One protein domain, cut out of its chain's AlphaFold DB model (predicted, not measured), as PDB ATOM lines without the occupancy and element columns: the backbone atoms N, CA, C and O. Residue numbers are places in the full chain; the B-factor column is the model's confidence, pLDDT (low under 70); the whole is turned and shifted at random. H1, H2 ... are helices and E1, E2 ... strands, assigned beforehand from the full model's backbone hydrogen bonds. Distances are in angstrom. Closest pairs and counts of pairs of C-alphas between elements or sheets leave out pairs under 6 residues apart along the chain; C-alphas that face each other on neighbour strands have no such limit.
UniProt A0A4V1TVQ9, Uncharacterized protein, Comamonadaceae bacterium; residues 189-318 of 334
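AT A GLANCE: This is residues 189 to 318 of the 334 residues of an uncharacterized protein of Comamonadaceae bacterium (UniProt A0A4V1TVQ9). A strongly twisted sheet of four antiparallel strands curls round one long helix, H2, which packs on one of its faces. The shorter helix H3 touches H2 near its end, at residues 221 to 222 alone, and only grazes the sheet, while the six-residue H1 lies away from the other named elements. The printed part has 130 residues, with three named helices and then four named strands along the chain, H1 H2 H3 E1 E2 E3 E4, and the sheet's order is E1 - E2 - E3 - E4. The class is mixed, helices and strands, but under half of the residues, 58, are in named elements. The whole is compact, with a radius of gyration of the C-alphas of 14.6 A and spans of 39 by 36 by 27 A.

HOW THE PARTS SIT: The sheet is a meander, each strand the antiparallel neighbour of the one before: E1, residues 257 to 260, E2, residues 271 to 279, E3, residues 303 to 311, and E4, residues 314 to 317. E1 and E2 form a hairpin, with N 259 and O 275 within hydrogen-bond range at 2.8 A. The hairpin of E2 and E3 has N 274 and O 308 at 2.9 A and N 306 and O 276 at 2.8 A. In the hairpin of E3 and E4, N 316 and O 309 are 2.8 A apart. H2, residues 207 to 223, is on one face of the sheet, an arrangement of two layers. The sheet curls round its residues 207 to 218; the closest C-alphas of H2 and E4 are those of Ala 209 and Ala 315, 5.5 A apart. H3, residues 237 to 245, only grazes the sheet, with its residues 237 to 243. H2 touches H3 with residues 221 to 222 alone, the closest C-alphas being those of Arg 222 and Val 244, 5.9 A apart. Their tilt is steep at 68 degrees, only just short of about perpendicular, and they run the same way. H1, residues 189 to 194, is not on the sheet and is apart from H2 and H3. In H1, H2 and H3 every O i to N i+4 pair is within hydrogen-bond range.

IN THESE COORDINATES: E2 measures 26.4 A, from C-alpha 271 at (-7.025, 45.148, -38.422) to C-alpha 279, and E3 measures 26.0 A. The edge strands E1 and E4 measure 10.3 A and 10.6 A. H2 runs 24.0 A, H3 11.5 A, and H1 8.9 A from C-alpha 189 at (13.741, 65.712, -51.460). E4 ends with C-alpha 317 at (5.032, 40.630, -34.836).

THE WHOLE: The two C-alphas farthest apart, those of Asp 249 and Asp 267, are 42.1 A apart. The printed part has no cut. The links H1 to H2, H2 to H3, H3 to E1 and E2 to E3 are long, the last with 23 residues. Mean pLDDT of the printed part is 72.6, and 48 residues are under 70, among them residues 189 to 198 and residues 226 to 253.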
ATOM      1  N   SER A 189      15.065  65.261 -51.012       45.88
ATOM      2  CA  SER A 189      13.741  65.712 -51.460       45.88
ATOM      3  C   SER A 189      12.831  64.572 -51.934       45.88
ATOM      4  O   SER A 189      11.608  64.651 -51.802       45.88
ATOM      5  N   GLU A 190      13.405  63.490 -52.460       47.81
ATOM      6  CA  GLU A 190      12.669  62.298 -52.878       47.81
ATOM      7  C   GLU A 190      12.325  61.398 -51.695       47.81
ATOM      8  O   GLU A 190      11.244  60.818 -51.701       47.81
ATOM      9  N   ARG A 191      13.155  61.347 -50.641       50.78
ATOM     10  CA  ARG A 191      12.822  60.645 -49.384       50.78
ATOM     11  C   ARG A 191      11.524  61.173 -48.781       50.78
ATOM     12  O   ARG A 191      10.652  60.394 -48.418       50.78
ATOM     13  N   VAL A 192      11.338  62.493 -48.779       45.62
ATOM     14  CA  VAL A 192      10.100  63.133 -48.301       45.62
ATOM     15  C   VAL A 192       8.901  62.824 -49.209       45.62
ATOM     16  O   VAL A 192       7.779  62.689 -48.724       45.62
ATOM     17  N   ARG A 193       9.115  62.692 -50.526       44.00
ATOM     18  CA  ARG A 193       8.047  62.433 -51.510       44.00
ATOM     19  C   ARG A 193       7.648  60.954 -51.605       44.00
ATOM     20  O   ARG A 193       6.489  60.661 -51.883       44.00
ATOM     21  N   VAL A 194       8.599  60.042 -51.407       43.44
ATOM     22  CA  VAL A 194       8.465  58.583 -51.588       43.44
ATOM     23  C   VAL A 194       8.297  57.855 -50.252       43.44
ATOM     24  O   VAL A 194       7.741  56.758 -50.229       43.44
ATOM     25  N   GLY A 195       8.719  58.466 -49.140       54.56
ATOM     26  CA  GLY A 195       8.454  58.013 -47.777       54.56
ATOM     27  C   GLY A 195       6.953  57.966 -47.509       54.56
ATOM     28  O   GLY A 195       6.347  58.906 -47.000       54.56
ATOM     29  N   ASN A 196       6.322  56.861 -47.894       63.12
ATOM     30  CA  ASN A 196       4.898  56.627 -47.699       63.12
ATOM     31  C   ASN A 196       4.563  56.327 -46.230       63.12
ATOM     32  O   ASN A 196       3.388  56.394 -45.853       63.12
ATOM     33  N   LEU A 197       5.582  56.042 -45.414       68.69
ATOM     34  CA  LEU A 197       5.471  55.831 -43.984       68.69
ATOM     35  C   LEU A 197       5.681  57.142 -43.234       68.69
ATOM     36  O   LEU A 197       6.788  57.658 -43.108       68.69
ATOM     37  N   SER A 198       4.596  57.663 -42.680       69.44
ATOM     38  CA  SER A 198       4.675  58.724 -41.683       69.44
ATOM     39  C   SER A 198       4.754  58.101 -40.288       69.44
ATOM     40  O   SER A 198       4.113  57.064 -40.057       69.44
ATOM     41  N   PRO A 199       5.500  58.715 -39.350       81.56
ATOM     42  CA  PRO A 199       5.440  58.320 -37.955       81.56
ATOM     43  C   PRO A 199       3.987  58.290 -37.477       81.56
ATOM     44  O   PRO A 199       3.206  59.205 -37.751       81.56
ATOM     45  N   ALA A 200       3.618  57.228 -36.775       84.19
ATOM     46  CA  ALA A 200       2.338  57.138 -36.106       84.19
ATOM     47  C   ALA A 200       2.254  58.239 -35.043       84.19
ATOM     48  O   ALA A 200       3.206  58.465 -34.286       84.19
ATOM     49  N   ALA A 201       1.094  58.890 -34.962       86.25
ATOM     50  CA  ALA A 201       0.834  59.892 -33.941       86.25
ATOM     51  C   ALA A 201       1.077  59.321 -32.530       86.25
ATOM     52  O   ALA A 201       0.940  58.115 -32.282       86.25
ATOM     53  N   THR A 202       1.458  60.176 -31.586       87.31
ATOM     54  CA  THR A 202       1.664  59.792 -30.177       87.31
ATOM     55  C   THR A 202       0.417  59.184 -29.543       87.31
ATOM     56  O   THR A 202       0.508  58.269 -28.732       87.31
ATOM     57  N   GLU A 203      -0.741  59.640 -29.992       87.50
ATOM     58  CA  GLU A 203      -2.082  59.272 -29.569       87.50
ATOM     59  C   GLU A 203      -2.727  58.199 -30.458       87.50
ATOM     60  O   GLU A 203      -3.917  57.922 -30.312       87.50
ATOM     61  N   TRP A 204      -1.974  57.590 -31.383       87.44
ATOM     62  CA  TRP A 204      -2.472  56.490 -32.209       87.44
ATOM     63  C   TRP A 204      -3.006  55.367 -31.295       87.44
ATOM     64  O   TRP A 204      -2.214  54.780 -30.558       87.44
ATOM     65  N   PRO A 205      -4.320  55.052 -31.298       86.94
ATOM     66  CA  PRO A 205      -4.914  54.212 -30.250       86.94
ATOM     67  C   PRO A 205      -4.255  52.828 -30.076       86.94
ATOM     68  O   PRO A 205      -4.020  52.420 -28.940       86.94
ATOM     69  N   PRO A 206      -3.862  52.121 -31.155       86.94
ATOM     70  CA  PRO A 206      -3.130  50.859 -31.052       86.94
ATOM     71  C   PRO A 206      -1.656  50.970 -30.632       86.94
ATOM     72  O   PRO A 206      -1.008  49.937 -30.469       86.94
ATOM     73  N   ARG A 207      -1.095  52.174 -30.438       87.81
ATOM     74  CA  ARG A 207       0.335  52.378 -30.135       87.81
ATOM     75  C   ARG A 207       0.789  51.614 -28.897       87.81
ATOM     76  O   ARG A 207       1.890  51.077 -28.898       87.81
ATOM     77  N   VAL A 208      -0.052  51.534 -27.864       90.00
ATOM     78  CA  VAL A 208       0.262  50.782 -26.638       90.00
ATOM     79  C   VAL A 208       0.426  49.292 -26.941       90.00
ATOM     80  O   VAL A 208       1.415  48.690 -26.527       90.00
ATOM     81  N   ALA A 209      -0.498  48.708 -27.710       88.81
ATOM     82  CA  ALA A 209      -0.426  47.306 -28.110       88.81
ATOM     83  C   ALA A 209       0.780  47.046 -29.029       88.81
ATOM     84  O   ALA A 209       1.518  46.088 -28.810       88.81
ATOM     85  N   ALA A 210       1.031  47.929 -30.003       88.56
ATOM     86  CA  ALA A 210       2.190  47.836 -30.888       88.56
ATOM     87  C   ALA A 210       3.516  47.904 -30.115       88.56
ATOM     88  O   ALA A 210       4.391  47.067 -30.325       88.56
ATOM     89  N   LYS A 211       3.643  48.846 -29.171       90.75
ATOM     90  CA  LYS A 211       4.820  48.969 -28.301       90.75
ATOM     91  C   LYS A 211       5.023  47.719 -27.454       90.75
ATOM     92  O   LYS A 211       6.123  47.184 -27.443       90.75
ATOM     93  N   ALA A 212       3.964  47.195 -26.841       89.25
ATOM     94  CA  ALA A 212       4.047  45.973 -26.048       89.25
ATOM     95  C   ALA A 212       4.445  44.737 -26.879       89.25
ATOM     96  O   ALA A 212       5.178  43.880 -26.385       89.25
ATOM     97  N   ALA A 213       3.976  44.621 -28.126       87.38
ATOM     98  CA  ALA A 213       4.391  43.549 -29.032       87.38
ATOM     99  C   ALA A 213       5.868  43.684 -29.429       87.38
ATOM    100  O   ALA A 213       6.615  42.712 -29.343       87.38
ATOM    101  N   PHE A 214       6.296  44.897 -29.787       88.25
ATOM    102  CA  PHE A 214       7.685  45.199 -30.130       88.25
ATOM    103  C   PHE A 214       8.641  44.910 -28.964       88.25
ATOM    104  O   PHE A 214       9.639  44.214 -29.130       88.25
ATOM    105  N   GLU A 215       8.332  45.411 -27.767       87.75
ATOM    106  CA  GLU A 215       9.166  45.235 -26.573       87.75
ATOM    107  C   GLU A 215       9.277  43.772 -26.153       87.75
ATOM    108  O   GLU A 215      10.367  43.326 -25.799       87.75
ATOM    109  N   ARG A 216       8.173  43.019 -26.228       85.25
ATOM    110  CA  ARG A 216       8.174  41.578 -25.962       85.25
ATOM    111  C   ARG A 216       9.097  40.847 -26.926       85.25
ATOM    112  O   ARG A 216       9.973  40.124 -26.480       85.25
ATOM    113  N   TRP A 217       8.962  41.113 -28.221       83.12
ATOM    114  CA  TRP A 217       9.806  40.490 -29.233       83.12
ATOM    115  C   TRP A 217      11.292  40.834 -29.042       83.12
ATOM    116  O   TRP A 217      12.152  39.959 -29.104       83.12
ATOM    117  N   MET A 218      11.610  42.093 -28.721       81.19
ATOM    118  CA  MET A 218      12.983  42.500 -28.397       81.19
ATOM    119  C   MET A 218      13.509  41.824 -27.124       81.19
ATOM    120  O   MET A 218      14.703  41.539 -27.034       81.19
ATOM    121  N   ALA A 219      12.649  41.588 -26.130       83.38
ATOM    122  CA  ALA A 219      13.011  40.856 -24.922       83.38
ATOM    123  C   ALA A 219      13.300  39.381 -25.226       83.38
ATOM    124  O   ALA A 219      14.352  38.897 -24.817       83.38
ATOM    125  N   ASP A 220      12.439  38.718 -26.003       80.00
ATOM    126  CA  ASP A 220      12.622  37.328 -26.440       80.00
ATOM    127  C   ASP A 220      13.928  37.176 -27.239       80.00
ATOM    128  O   ASP A 220      14.692  36.220 -27.068       80.00
ATOM    129  N   LEU A 221      14.226  38.153 -28.104       74.75
ATOM    130  CA  LEU A 221      15.465  38.184 -28.877       74.75
ATOM    131  C   LEU A 221      16.691  38.281 -27.960       74.75
ATOM    132  O   LEU A 221      17.664  37.557 -28.165       74.75
ATOM    133  N   ARG A 222      16.630  39.136 -26.928       77.31
ATOM    134  CA  ARG A 222      17.698  39.333 -25.927       77.31
ATOM    135  C   ARG A 222      17.895  38.144 -25.003       77.31
ATOM    136  O   ARG A 222      19.034  37.847 -24.655       77.31
ATOM    137  N   SER A 223      16.823  37.464 -24.606       80.62
ATOM    138  CA  SER A 223      16.927  36.246 -23.799       80.62
ATOM    139  C   SER A 223      17.455  35.059 -24.611       80.62
ATOM    140  O   SER A 223      17.862  34.051 -24.033       80.62
ATOM    141  N   GLY A 224      17.487  35.176 -25.945       75.69
ATOM    142  CA  GLY A 224      17.808  34.073 -26.843       75.69
ATOM    143  C   GLY A 224      16.712  33.004 -26.874       75.69
ATOM    144  O   GLY A 224      16.965  31.901 -27.360       75.69
ATOM    145  N   GLU A 225      15.521  33.318 -26.352       71.06
ATOM    146  CA  GLU A 225      14.357  32.428 -26.318       71.06
ATOM    147  C   GLU A 225      13.556  32.452 -27.623       71.06
ATOM    148  O   GLU A 225      12.655  31.627 -27.776       71.06
ATOM    149  N   VAL A 226      13.888  33.332 -28.582       67.44
ATOM    150  CA  VAL A 226      13.299  33.267 -29.931       67.44
ATOM    151  C   VAL A 226      13.564  31.881 -30.503       67.44
ATOM    152  O   VAL A 226      14.709  31.494 -30.764       67.44
ATOM    153  N   ASP A 227      12.477  31.129 -30.667       58.91
ATOM    154  CA  ASP A 227      12.507  29.752 -31.125       58.91
ATOM    155  C   ASP A 227      13.295  29.668 -32.439       58.91
ATOM    156  O   ASP A 227      13.059  30.423 -33.389       58.91
ATOM    157  N   ARG A 228      14.254  28.737 -32.515       53.38
ATOM    158  CA  ARG A 228      15.118  28.566 -33.697       53.38
ATOM    159  C   ARG A 228      14.305  28.294 -34.966       53.38
ATOM    160  O   ARG A 228      14.822  28.520 -36.055       53.38
ATOM    161  N   GLY A 229      13.058  27.832 -34.826       49.47
ATOM    162  CA  GLY A 229      12.113  27.657 -35.927       49.47
ATOM    163  C   GLY A 229      11.644  28.962 -36.585       49.47
ATOM    164  O   GLY A 229      11.390  28.957 -37.786       49.47
ATOM    165  N   VAL A 230      11.589  30.079 -35.848       52.69
ATOM    166  CA  VAL A 230      11.250  31.415 -36.385       52.69
ATOM    167  C   VAL A 230      12.450  32.018 -37.132       52.69
ATOM    168  O   VAL A 230      12.290  32.703 -38.136       52.69
ATOM    169  N   LEU A 231      13.671  31.677 -36.707       51.81
ATOM    170  CA  LEU A 231      14.944  32.165 -37.260       51.81
ATOM    171  C   LEU A 231      15.448  31.404 -38.503       51.81
ATOM    172  O   LEU A 231      16.635  31.500 -38.822       51.81
ATOM    173  N   ALA A 232      14.605  30.622 -39.185       44.69
ATOM    174  CA  ALA A 232      15.033  29.826 -40.338       44.69
ATOM    175  C   ALA A 232      15.719  30.689 -41.427       44.69
ATOM    176  O   ALA A 232      15.405  31.874 -41.601       44.69
ATOM    177  N   GLU A 233      16.689  30.086 -42.126       43.75
ATOM    178  CA  GLU A 233      17.536  30.730 -43.141       43.75
ATOM    179  C   GLU A 233      16.688  31.448 -44.202       43.75
ATOM    180  O   GLU A 233      15.871  30.835 -44.886       43.75
ATOM    181  N   GLY A 234      16.881  32.766 -44.321       49.03
ATOM    182  CA  GLY A 234      16.154  33.633 -45.256       49.03
ATOM    183  C   GLY A 234      15.179  34.622 -44.611       49.03
ATOM    184  O   GLY A 234      14.613  35.434 -45.329       49.03
ATOM    185  N   SER A 235      14.989  34.585 -43.291       52.66
ATOM    186  CA  SER A 235      14.187  35.560 -42.533       52.66
ATOM    187  C   SER A 235      14.946  36.869 -42.237       52.66
ATOM    188  O   SER A 235      16.172  36.908 -42.316       52.66
ATOM    189  N   ILE A 236      14.243  37.943 -41.842       54.16
ATOM    190  CA  ILE A 236      14.826  39.264 -41.479       54.16
ATOM    191  C   ILE A 236      15.755  39.206 -40.252       54.16
ATOM    192  O   ILE A 236      16.381  40.194 -39.861       54.16
ATOM    193  N   PHE A 237      15.782  38.057 -39.584       60.84
ATOM    194  CA  PHE A 237      16.288  37.901 -38.237       60.84
ATOM    195  C   PHE A 237      17.814  37.868 -38.072       60.84
ATOM    196  O   PHE A 237      18.245  38.186 -36.968       60.84
ATOM    197  N   PRO A 238      18.669  37.573 -39.076       59.41
ATOM    198  CA  PRO A 238      20.118  37.670 -38.910       59.41
ATOM    199  C   PRO A 238      20.591  39.076 -38.530       59.41
ATOM    200  O   PRO A 238      21.500  39.187 -37.710       59.41
ATOM    201  N   LEU A 239      19.958  40.141 -39.051       58.69
ATOM    202  CA  LEU A 239      20.340  41.506 -38.683       58.69
ATOM    203  C   LEU A 239      19.923  41.844 -37.253       58.69
ATOM    204  O   LEU A 239      20.733  42.318 -36.464       58.69
ATOM    205  N   LEU A 240      18.661  41.589 -36.909       62.75
ATOM    206  CA  LEU A 240      18.165  41.879 -35.567       62.75
ATOM    207  C   LEU A 240      18.891  41.027 -34.525       62.75
ATOM    208  O   LEU A 240      19.263  41.524 -33.471       62.75
ATOM    209  N   ARG A 241      19.197  39.770 -34.853       63.69
ATOM    210  CA  ARG A 241      20.059  38.929 -34.029       63.69
ATOM    211  C   ARG A 241      21.446  39.537 -33.878       63.69
ATOM    212  O   ARG A 241      21.903  39.595 -32.750       63.69
ATOM    213  N   ALA A 242      22.077  40.035 -34.946       61.75
ATOM    214  CA  ALA A 242      23.362  40.729 -34.844       61.75
ATOM    215  C   ALA A 242      23.288  41.938 -33.894       61.75
ATOM    216  O   ALA A 242      24.184  42.108 -33.083       61.75
ATOM    217  N   LEU A 243      22.186  42.694 -33.884       60.62
ATOM    218  CA  LEU A 243      21.978  43.791 -32.924       60.62
ATOM    219  C   LEU A 243      21.891  43.360 -31.460       60.62
ATOM    220  O   LEU A 243      22.001  44.195 -30.567       60.62
ATOM    221  N   VAL A 244      21.635  42.080 -31.211       62.00
ATOM    222  CA  VAL A 244      21.471  41.530 -29.866       62.00
ATOM    223  C   VAL A 244      22.632  40.623 -29.462       62.00
ATOM    224  O   VAL A 244      22.916  40.486 -28.275       62.00
ATOM    225  N   THR A 245      23.311  39.999 -30.424       59.91
ATOM    226  CA  THR A 245      24.442  39.099 -30.182       59.91
ATOM    227  C   THR A 245      25.799  39.768 -30.357       59.91
ATOM    228  O   THR A 245      26.767  39.281 -29.780       59.91
ATOM    229  N   ASP A 246      25.890  40.830 -31.163       60.03
ATOM    230  CA  ASP A 246      27.089  41.664 -31.249       60.03
ATOM    231  C   ASP A 246      26.995  42.706 -30.121       60.03
ATOM    232  O   ASP A 246      25.954  43.363 -29.998       60.03
ATOM    233  N   PRO A 247      28.004  42.829 -29.243       46.12
ATOM    234  CA  PRO A 247      27.967  43.745 -28.115       46.12
ATOM    235  C   PRO A 247      28.098  45.182 -28.624       46.12
ATOM    236  O   PRO A 247      29.162  45.792 -28.580       46.12
ATOM    237  N   TYR A 248      26.990  45.760 -29.074       50.94
ATOM    238  CA  TYR A 248      26.759  47.145 -28.709       50.94
ATOM    239  C   TYR A 248      26.652  47.142 -27.184       50.94
ATOM    240  O   TYR A 248      25.732  46.543 -26.626       50.94
ATOM    241  N   ASP A 249      27.657  47.718 -26.517       51.62
ATOM    242  CA  ASP A 249      27.814  47.684 -25.054       51.62
ATOM    243  C   ASP A 249      26.569  48.193 -24.307       51.62
ATOM    244  O   ASP A 249      26.360  47.854 -23.142       51.62
ATOM    245  N   GLU A 250      25.695  48.936 -24.987       57.72
ATOM    246  CA  GLU A 250      24.371  49.289 -24.502       57.72
ATOM    247  C   GLU A 250      23.339  49.124 -25.631       57.72
ATOM    248  O   GLU A 250      23.599  49.523 -26.771       57.72
ATOM    249  N   PRO A 251      22.154  48.543 -25.354       58.47
ATOM    250  CA  PRO A 251      21.068  48.546 -26.326       58.47
ATOM    251  C   PRO A 251      20.757  49.999 -26.699       58.47
ATOM    252  O   PRO A 251      20.831  50.860 -25.818       58.47
ATOM    253  N   PRO A 252      20.362  50.288 -27.954       62.91
ATOM    254  CA  PRO A 252      19.981  51.640 -28.328       62.91
ATOM    255  C   PRO A 252      18.934  52.133 -27.328       62.91
ATOM    256  O   PRO A 252      17.857  51.548 -27.192       62.91
ATOM    257  N   SER A 253      19.275  53.183 -26.579       58.09
ATOM    258  CA  SER A 253      18.444  53.732 -25.498       58.09
ATOM    259  C   SER A 253      17.198  54.452 -26.024       58.09
ATOM    260  O   SER A 253      16.462  55.079 -25.263       58.09
ATOM    261  N   GLN A 254      16.998  54.429 -27.339       72.88
ATOM    262  CA  GLN A 254      15.947  55.150 -28.024       72.88
ATOM    263  C   GLN A 254      14.653  54.353 -28.009       72.88
ATOM    264  O   GLN A 254      14.630  53.149 -28.278       72.88
ATOM    265  N   GLU A 255      13.552  55.045 -27.720       83.06
ATOM    266  CA  GLU A 255      12.231  54.463 -27.906       83.06
ATOM    267  C   GLU A 255      12.016  54.104 -29.385       83.06
ATOM    268  O   GLU A 255      12.403  54.876 -30.270       83.06
ATOM    269  N   PRO A 256      11.370  52.962 -29.681       84.81
ATOM    270  CA  PRO A 256      11.048  52.610 -31.052       84.81
ATOM    271  C   PRO A 256      10.124  53.662 -31.671       84.81
ATOM    272  O   PRO A 256       9.138  54.101 -31.069       84.81
ATOM    273  N   THR A 257      10.423  54.037 -32.911       86.12
ATOM    274  CA  THR A 257       9.543  54.876 -33.724       86.12
ATOM    275  C   THR A 257       8.584  53.978 -34.491       86.12
ATOM    276  O   THR A 257       9.012  53.054 -35.179       86.12
ATOM    277  N   PHE A 258       7.281  54.233 -34.376       84.44
ATOM    278  CA  PHE A 258       6.261  53.466 -35.088       84.44
ATOM    279  C   PHE A 258       5.841  54.183 -36.361       84.44
ATOM    280  O   PHE A 258       5.618  55.388 -36.336       84.44
ATOM    281  N   PHE A 259       5.660  53.435 -37.442       83.12
ATOM    282  CA  PHE A 259       5.194  53.929 -38.732       83.12
ATOM    283  C   PHE A 259       3.933  53.192 -39.162       83.12
ATOM    284  O   PHE A 259       3.881  51.968 -39.071       83.12
ATOM    285  N   LEU A 260       2.922  53.906 -39.656       80.50
ATOM    286  CA  LEU A 260       1.692  53.273 -40.146       80.50
ATOM    287  C   LEU A 260       1.882  52.781 -41.581       80.50
ATOM    288  O   LEU A 260       2.148  53.581 -42.474       80.50
ATOM    289  N   VAL A 261       1.700  51.476 -41.803       74.88
ATOM    290  CA  VAL A 261       1.780  50.866 -43.144       74.88
ATOM    291  C   VAL A 261       0.474  51.074 -43.910       74.88
ATOM    292  O   VAL A 261       0.479  51.316 -45.113       74.88
ATOM    293  N   SER A 262      -0.658  51.027 -43.206       70.12
ATOM    294  CA  SER A 262      -1.973  51.342 -43.763       70.12
ATOM    295  C   SER A 262      -2.468  52.671 -43.201       70.12
ATOM    296  O   SER A 262      -2.558  52.840 -41.987       70.12
ATOM    297  N   LYS A 263      -2.794  53.618 -44.091       55.97
ATOM    298  CA  LYS A 263      -3.323  54.949 -43.736       55.97
ATOM    299  C   LYS A 263      -4.820  54.949 -43.422       55.97
ATOM    300  O   LYS A 263      -5.359  56.007 -43.106       55.97
ATOM    301  N   PHE A 264      -5.505  53.809 -43.531       56.66
ATOM    302  CA  PHE A 264      -6.917  53.763 -43.170       56.66
ATOM    303  C   PHE A 264      -7.038  53.953 -41.655       56.66
ATOM    304  O   PHE A 264      -6.439  53.167 -40.914       56.66
ATOM    305  N   PRO A 265      -7.747  54.998 -41.182       57.03
ATOM    306  CA  PRO A 265      -7.977  55.171 -39.758       57.03
ATOM    307  C   PRO A 265      -8.671  53.899 -39.272       57.03
ATOM    308  O   PRO A 265      -9.704  53.533 -39.838       57.03
ATOM    309  N   PRO A 266      -8.084  53.171 -38.310       58.19
ATOM    310  CA  PRO A 266      -8.663  51.916 -37.896       58.19
ATOM    311  C   PRO A 266      -9.990  52.232 -37.216       58.19
ATOM    312  O   PRO A 266     -10.012  52.829 -36.138       58.19
ATOM    313  N   ASP A 267     -11.099  51.826 -37.830       74.50
ATOM    314  CA  ASP A 267     -12.349  51.699 -37.095       74.50
ATOM    315  C   ASP A 267     -12.077  50.833 -35.856       74.50
ATOM    316  O   ASP A 267     -11.299  49.870 -35.945       74.50
ATOM    317  N   PRO A 268     -12.671  51.136 -34.691       71.56
ATOM    318  CA  PRO A 268     -12.511  50.305 -33.506       71.56
ATOM    319  C   PRO A 268     -12.817  48.834 -33.834       71.56
ATOM    320  O   PRO A 268     -13.926  48.500 -34.245       71.56
ATOM    321  N   GLY A 269     -11.821  47.955 -33.683       75.38
ATOM    322  CA  GLY A 269     -11.935  46.526 -34.007       75.38
ATOM    323  C   GLY A 269     -11.438  46.108 -35.398       75.38
ATOM    324  O   GLY A 269     -11.387  44.911 -35.676       75.38
ATOM    325  N   SER A 270     -11.027  47.046 -36.251       80.12
ATOM    326  CA  SER A 270     -10.375  46.732 -37.528       80.12
ATOM    327  C   SER A 270      -8.933  46.239 -37.340       80.12
ATOM    328  O   SER A 270      -8.291  46.462 -36.306       80.12
ATOM    329  N   SER A 271      -8.433  45.520 -38.346       83.31
ATOM    330  CA  SER A 271      -7.025  45.148 -38.422       83.31
ATOM    331  C   SER A 271      -6.171  46.375 -38.731       83.31
ATOM    332  O   SER A 271      -6.548  47.236 -39.524       83.31
ATOM    333  N   TRP A 272      -4.988  46.435 -38.135       85.50
ATOM    334  CA  TRP A 272      -4.008  47.480 -38.402       85.50
ATOM    335  C   TRP A 272      -2.630  46.870 -38.657       85.50
ATOM    336  O   TRP A 272      -2.353  45.712 -38.329       85.50
ATOM    337  N   SER A 273      -1.763  47.642 -39.307       85.81
ATOM    338  CA  SER A 273      -0.385  47.246 -39.587       85.81
ATOM    339  C   SER A 273       0.535  48.442 -39.427       85.81
ATOM    340  O   SER A 273       0.266  49.526 -39.954       85.81
ATOM    341  N   ALA A 274       1.613  48.232 -38.689       89.62
ATOM    342  CA  ALA A 274       2.635  49.222 -38.429       89.62
ATOM    343  C   ALA A 274       4.024  48.600 -38.555       89.62
ATOM    344  O   ALA A 274       4.174  47.383 -38.605       89.62
ATOM    345  N   LEU A 275       5.037  49.450 -38.596       89.75
ATOM    346  CA  LEU A 275       6.432  49.068 -38.453       89.75
ATOM    347  C   LEU A 275       6.945  49.706 -37.172       89.75
ATOM    348  O   LEU A 275       6.868  50.924 -37.035       89.75
ATOM    349  N   GLY A 276       7.417  48.904 -36.225       90.69
ATOM    350  CA  GLY A 276       8.206  49.408 -35.105       90.69
ATOM    351  C   GLY A 276       9.666  49.422 -35.520       90.69
ATOM    352  O   GLY A 276      10.192  48.371 -35.861       90.69
ATOM    353  N   CYS A 277      10.313  50.580 -35.529       89.00
ATOM    354  CA  CYS A 277      11.705  50.703 -35.938       89.00
ATOM    355  C   CYS A 277      12.580  51.237 -34.805       89.00
ATOM    356  O   CYS A 277      12.187  52.152 -34.084       89.00
ATOM    357  N   VAL A 278      13.784  50.689 -34.684       87.62
ATOM    358  CA  VAL A 278      14.844  51.159 -33.786       87.62
ATOM    359  C   VAL A 278      15.976  51.752 -34.602       87.62
ATOM    360  O   VAL A 278      16.360  51.193 -35.629       87.62
ATOM    361  N   CYS A 279      16.507  52.884 -34.151       86.12
ATOM    362  CA  CYS A 279      17.727  53.441 -34.716       86.12
ATOM    363  C   CYS A 279      18.940  52.679 -34.167       86.12
ATOM    364  O   CYS A 279      18.982  52.340 -32.985       86.12
ATOM    365  N   LEU A 280      19.904  52.394 -35.036       81.50
ATOM    366  CA  LEU A 280      21.142  51.662 -34.737       81.50
ATOM    367  C   LEU A 280      22.343  52.601 -34.570       81.50
ATOM    368  O   LEU A 280      23.459  52.148 -34.340       81.50
ATOM    369  N   ILE A 281      22.111  53.901 -34.723       83.25
ATOM    370  CA  ILE A 281      23.075  54.983 -34.522       83.25
ATOM    371  C   ILE A 281      22.500  55.992 -33.518       83.25
ATOM    372  O   ILE A 281      21.335  55.895 -33.134       83.25
ATOM    373  N   ASP A 282      23.298  56.989 -33.128       81.44
ATOM    374  CA  ASP A 282      22.921  57.989 -32.115       81.44
ATOM    375  C   ASP A 282      21.643  58.767 -32.446       81.44
ATOM    376  O   ASP A 282      20.967  59.253 -31.545       81.44
ATOM    377  N   SER A 283      21.306  58.928 -33.727       83.69
ATOM    378  CA  SER A 283      20.051  59.536 -34.158       83.69
ATOM    379  C   SER A 283      19.739  59.184 -35.607       83.69
ATOM    380  O   SER A 283      20.610  59.232 -36.470       83.69
ATOM    381  N   CYS A 284      18.470  58.887 -35.873       81.38
ATOM    382  CA  CYS A 284      17.927  58.729 -37.221       81.38
ATOM    383  C   CYS A 284      17.103  59.963 -37.641       81.38
ATOM    384  O   CYS A 284      16.348  59.919 -38.612       81.38
ATOM    385  N   GLU A 285      17.204  61.068 -36.897       79.31
ATOM    386  CA  GLU A 285      16.597  62.346 -37.269       79.31
ATOM    387  C   GLU A 285      17.118  62.797 -38.646       79.31
ATOM    388  O   GLU A 285      18.311  62.727 -38.924       79.31
ATOM    389  N   GLY A 286      16.209  63.181 -39.549       74.81
ATOM    390  CA  GLY A 286      16.528  63.484 -40.954       74.81
ATOM    391  C   GLY A 286      16.654  62.261 -41.879       74.81
ATOM    392  O   GLY A 286      16.629  62.411 -43.098       74.81
ATOM    393  N   ILE A 287      16.728  61.044 -41.327       72.44
ATOM    394  CA  ILE A 287      16.644  59.790 -42.103       72.44
ATOM    395  C   ILE A 287      15.177  59.394 -42.308       72.44
ATOM    396  O   ILE A 287      14.808  58.867 -43.354       72.44
ATOM    397  N   TRP A 288      14.330  59.696 -41.324       72.25
ATOM    398  CA  TRP A 288      12.877  59.589 -41.436       72.25
ATOM    399  C   TRP A 288      12.290  60.750 -42.262       72.25
ATOM    400  O   TRP A 288      12.769  61.878 -42.128       72.25
ATOM    401  N   PRO A 289      11.201  60.542 -43.028       65.25
ATOM    402  CA  PRO A 289      10.443  59.300 -43.210       65.25
ATOM    403  C   PRO A 289      11.167  58.287 -44.108       65.25
ATOM    404  O   PRO A 289      11.818  58.659 -45.079       65.25
ATOM    405  N   ILE A 290      11.003  56.997 -43.807       70.25
ATOM    406  CA  ILE A 290      11.460  55.904 -44.682       70.25
ATOM    407  C   ILE A 290      10.302  55.435 -45.570       70.25
ATOM    408  O   ILE A 290       9.138  55.683 -45.265       70.25
ATOM    409  N   SER A 291      10.576  54.765 -46.682       72.19
ATOM    410  CA  SER A 291       9.517  54.093 -47.447       72.19
ATOM    411  C   SER A 291       9.259  52.682 -46.899       72.19
ATOM    412  O   SER A 291      10.101  52.112 -46.211       72.19
ATOM    413  N   THR A 292       8.103  52.078 -47.195       69.38
ATOM    414  CA  THR A 292       7.819  50.690 -46.772       69.38
ATOM    415  C   THR A 292       8.811  49.688 -47.357       69.38
ATOM    416  O   THR A 292       9.146  48.720 -46.684       69.38
ATOM    417  N   ILE A 293       9.329  49.930 -48.566       63.28
ATOM    418  CA  ILE A 293      10.362  49.065 -49.156       63.28
ATOM    419  C   ILE A 293      11.719  49.240 -48.464       63.28
ATOM    420  O   ILE A 293      12.535  48.326 -48.491       63.28
ATOM    421  N   ASP A 294      11.935  50.412 -47.862       68.94
ATOM    422  CA  ASP A 294      13.140  50.763 -47.116       68.94
ATOM    423  C   ASP A 294      13.071  50.377 -45.643       68.94
ATOM    424  O   ASP A 294      14.056  50.528 -44.927       68.94
ATOM    425  N   ALA A 295      11.914  49.902 -45.183       71.44
ATOM    426  CA  ALA A 295      11.722  49.346 -43.850       71.44
ATOM    427  C   ALA A 295      12.190  47.885 -43.753       71.44
ATOM    428  O   ALA A 295      11.793  47.161 -42.840       71.44
ATOM    429  N   ASP A 296      12.998  47.438 -44.709       71.00
ATOM    430  CA  ASP A 296      13.693  46.170 -44.636       71.00
ATOM    431  C   ASP A 296      14.873  46.236 -43.657       71.00
ATOM    432  O   ASP A 296      15.399  47.298 -43.324       71.00
ATOM    433  N   ASN A 297      15.318  45.065 -43.210       66.50
ATOM    434  CA  ASN A 297      16.440  44.937 -42.284       66.50
ATOM    435  C   ASN A 297      17.742  44.658 -43.034       66.50
ATOM    436  O   ASN A 297      18.433  43.672 -42.767       66.50
ATOM    437  N   ASN A 298      18.078  45.522 -43.992       70.31
ATOM    438  CA  ASN A 298      19.391  45.492 -44.624       70.31
ATOM    439  C   ASN A 298      20.458  45.911 -43.602       70.31
ATOM    440  O   ASN A 298      20.372  46.977 -42.996       70.31
ATOM    441  N   ALA A 299      21.496  45.084 -43.449       67.94
ATOM    442  CA  ALA A 299      22.532  45.267 -42.437       67.94
ATOM    443  C   ALA A 299      23.321  46.574 -42.523       67.94
ATOM    444  O   ALA A 299      23.979  46.979 -41.568       67.94
ATOM    445  N   SER A 300      23.282  47.221 -43.681       71.25
ATOM    446  CA  SER A 300      23.948  48.496 -43.911       71.25
ATOM    447  C   SER A 300      23.131  49.716 -43.474       71.25
ATOM    448  O   SER A 300      23.694  50.815 -43.449       71.25
ATOM    449  N   ARG A 301      21.842  49.550 -43.137       76.62
ATOM    450  CA  ARG A 301      20.952  50.652 -42.755       76.62
ATOM    451  C   ARG A 301      21.192  51.086 -41.303       76.62
ATOM    452  O   ARG A 301      21.522  50.261 -40.457       76.62
ATOM    453  N   PRO A 302      20.987  52.376 -40.985       82.44
ATOM    454  CA  PRO A 302      21.145  52.902 -39.630       82.44
ATOM    455  C   PRO A 302      19.923  52.643 -38.738       82.44
ATOM    456  O   PRO A 302      19.819  53.223 -37.666       82.44
ATOM    457  N   TYR A 303      18.978  51.811 -39.169       84.62
ATOM    458  CA  TYR A 303      17.780  51.440 -38.427       84.62
ATOM    459  C   TYR A 303      17.418  49.981 -38.728       84.62
ATOM    460  O   TYR A 303      17.812  49.436 -39.757       84.62
ATOM    461  N   ALA A 304      16.637  49.366 -37.843       84.25
ATOM    462  CA  ALA A 304      15.998  48.078 -38.078       84.25
ATOM    463  C   ALA A 304      14.512  48.168 -37.731       84.25
ATOM    464  O   ALA A 304      14.143  48.772 -36.725       84.25
ATOM    465  N   CYS A 305      13.661  47.580 -38.562       86.06
ATOM    466  CA  CYS A 305      12.213  47.637 -38.458       86.06
ATOM    467  C   CYS A 305      11.603  46.243 -38.278       86.06
ATOM    468  O   CYS A 305      12.057  45.244 -38.834       86.06
ATOM    469  N   LEU A 306      10.523  46.190 -37.510       86.31
ATOM    470  CA  LEU A 306       9.707  45.011 -37.278       86.31
ATOM    471  C   LEU A 306       8.287  45.290 -37.749       86.31
ATOM    472  O   LEU A 306       7.664  46.234 -37.249       86.31
ATOM    473  N   PRO A 307       7.743  44.490 -38.676       86.94
ATOM    474  CA  PRO A 307       6.335  44.578 -39.016       86.94
ATOM    475  C   PRO A 307       5.499  44.078 -37.836       86.94
ATOM    476  O   PRO A 307       5.729  43.008 -37.281       86.94
ATOM    477  N   ILE A 308       4.510  44.873 -37.451       86.56
ATOM    478  CA  ILE A 308       3.576  44.577 -36.370       86.56
ATOM    479  C   ILE A 308       2.183  44.617 -36.967       86.56
ATOM    480  O   ILE A 308       1.774  45.614 -37.569       86.56
ATOM    481  N   ARG A 309       1.435  43.537 -36.782       86.62
ATOM    482  CA  ARG A 309       0.017  43.484 -37.119       86.62
ATOM    483  C   ARG A 309      -0.790  43.385 -35.849       86.62
ATOM    484  O   ARG A 309      -0.360  42.794 -34.866       86.62
ATOM    485  N   GLY A 310      -1.985  43.946 -35.874       85.44
ATOM    486  CA  GLY A 310      -2.890  43.794 -34.756       85.44
ATOM    487  C   GLY A 310      -4.344  43.846 -35.159       85.44
ATOM    488  O   GLY A 310      -4.701  44.253 -36.267       85.44
ATOM    489  N   TRP A 311      -5.176  43.407 -34.225       84.06
ATOM    490  CA  TRP A 311      -6.628  43.401 -34.318       84.06
ATOM    491  C   TRP A 311      -7.162  43.858 -32.966       84.06
ATOM    492  O   TRP A 311      -6.898  43.218 -31.943       84.06
ATOM    493  N   ALA A 312      -7.896  44.972 -32.951       78.19
ATOM    494  CA  ALA A 312      -8.313  45.618 -31.706       78.19
ATOM    495  C   ALA A 312      -7.111  45.860 -30.756       78.19
ATOM    496  O   ALA A 312      -6.144  46.515 -31.147       78.19
ATOM    497  N   GLU A 313      -7.167  45.325 -29.533       74.62
ATOM    498  CA  GLU A 313      -6.146  45.479 -28.483       74.62
ATOM    499  C   GLU A 313      -5.007  44.446 -28.559       74.62
ATOM    500  O   GLU A 313      -4.081  44.485 -27.749       74.62
ATOM    501  N   ARG A 314      -5.062  43.502 -29.506       80.81
ATOM    502  CA  ARG A 314      -4.009  42.495 -29.690       80.81
ATOM    503  C   ARG A 314      -3.068  42.912 -30.808       80.81
ATOM    504  O   ARG A 314      -3.517  43.394 -31.845       80.81
ATOM    505  N   ALA A 315      -1.779  42.695 -30.588       82.69
ATOM    506  CA  ALA A 315      -0.713  42.965 -31.536       82.69
ATOM    507  C   ALA A 315       0.294  41.817 -31.508       82.69
ATOM    508  O   ALA A 315       0.625  41.308 -30.437       82.69
ATOM    509  N   GLU A 316       0.779  41.445 -32.682       83.62
ATOM    510  CA  GLU A 316       1.744  40.378 -32.904       83.62
ATOM    511  C   GLU A 316       2.769  40.857 -33.939       83.62
ATOM    512  O   GLU A 316       2.455  41.663 -34.825       83.62
ATOM    513  N   VAL A 317       4.012  40.394 -33.810       76.88
ATOM    514  CA  VAL A 317       5.032  40.630 -34.836       76.88
ATOM    515  C   VAL A 317       4.714  39.731 -36.028       76.88
ATOM    516  O   VAL A 317       4.436  38.544 -35.880       76.88
ATOM    517  N   ASP A 318       4.678  40.325 -37.214       74.50
ATOM    518  CA  ASP A 318       4.378  39.618 -38.454       74.50
ATOM    519  C   ASP A 318       5.656  38.982 -39.008       74.50
ATOM    520  O   ASP A 318       6.314  39.525 -39.893       74.50
TER     521      ASP A 318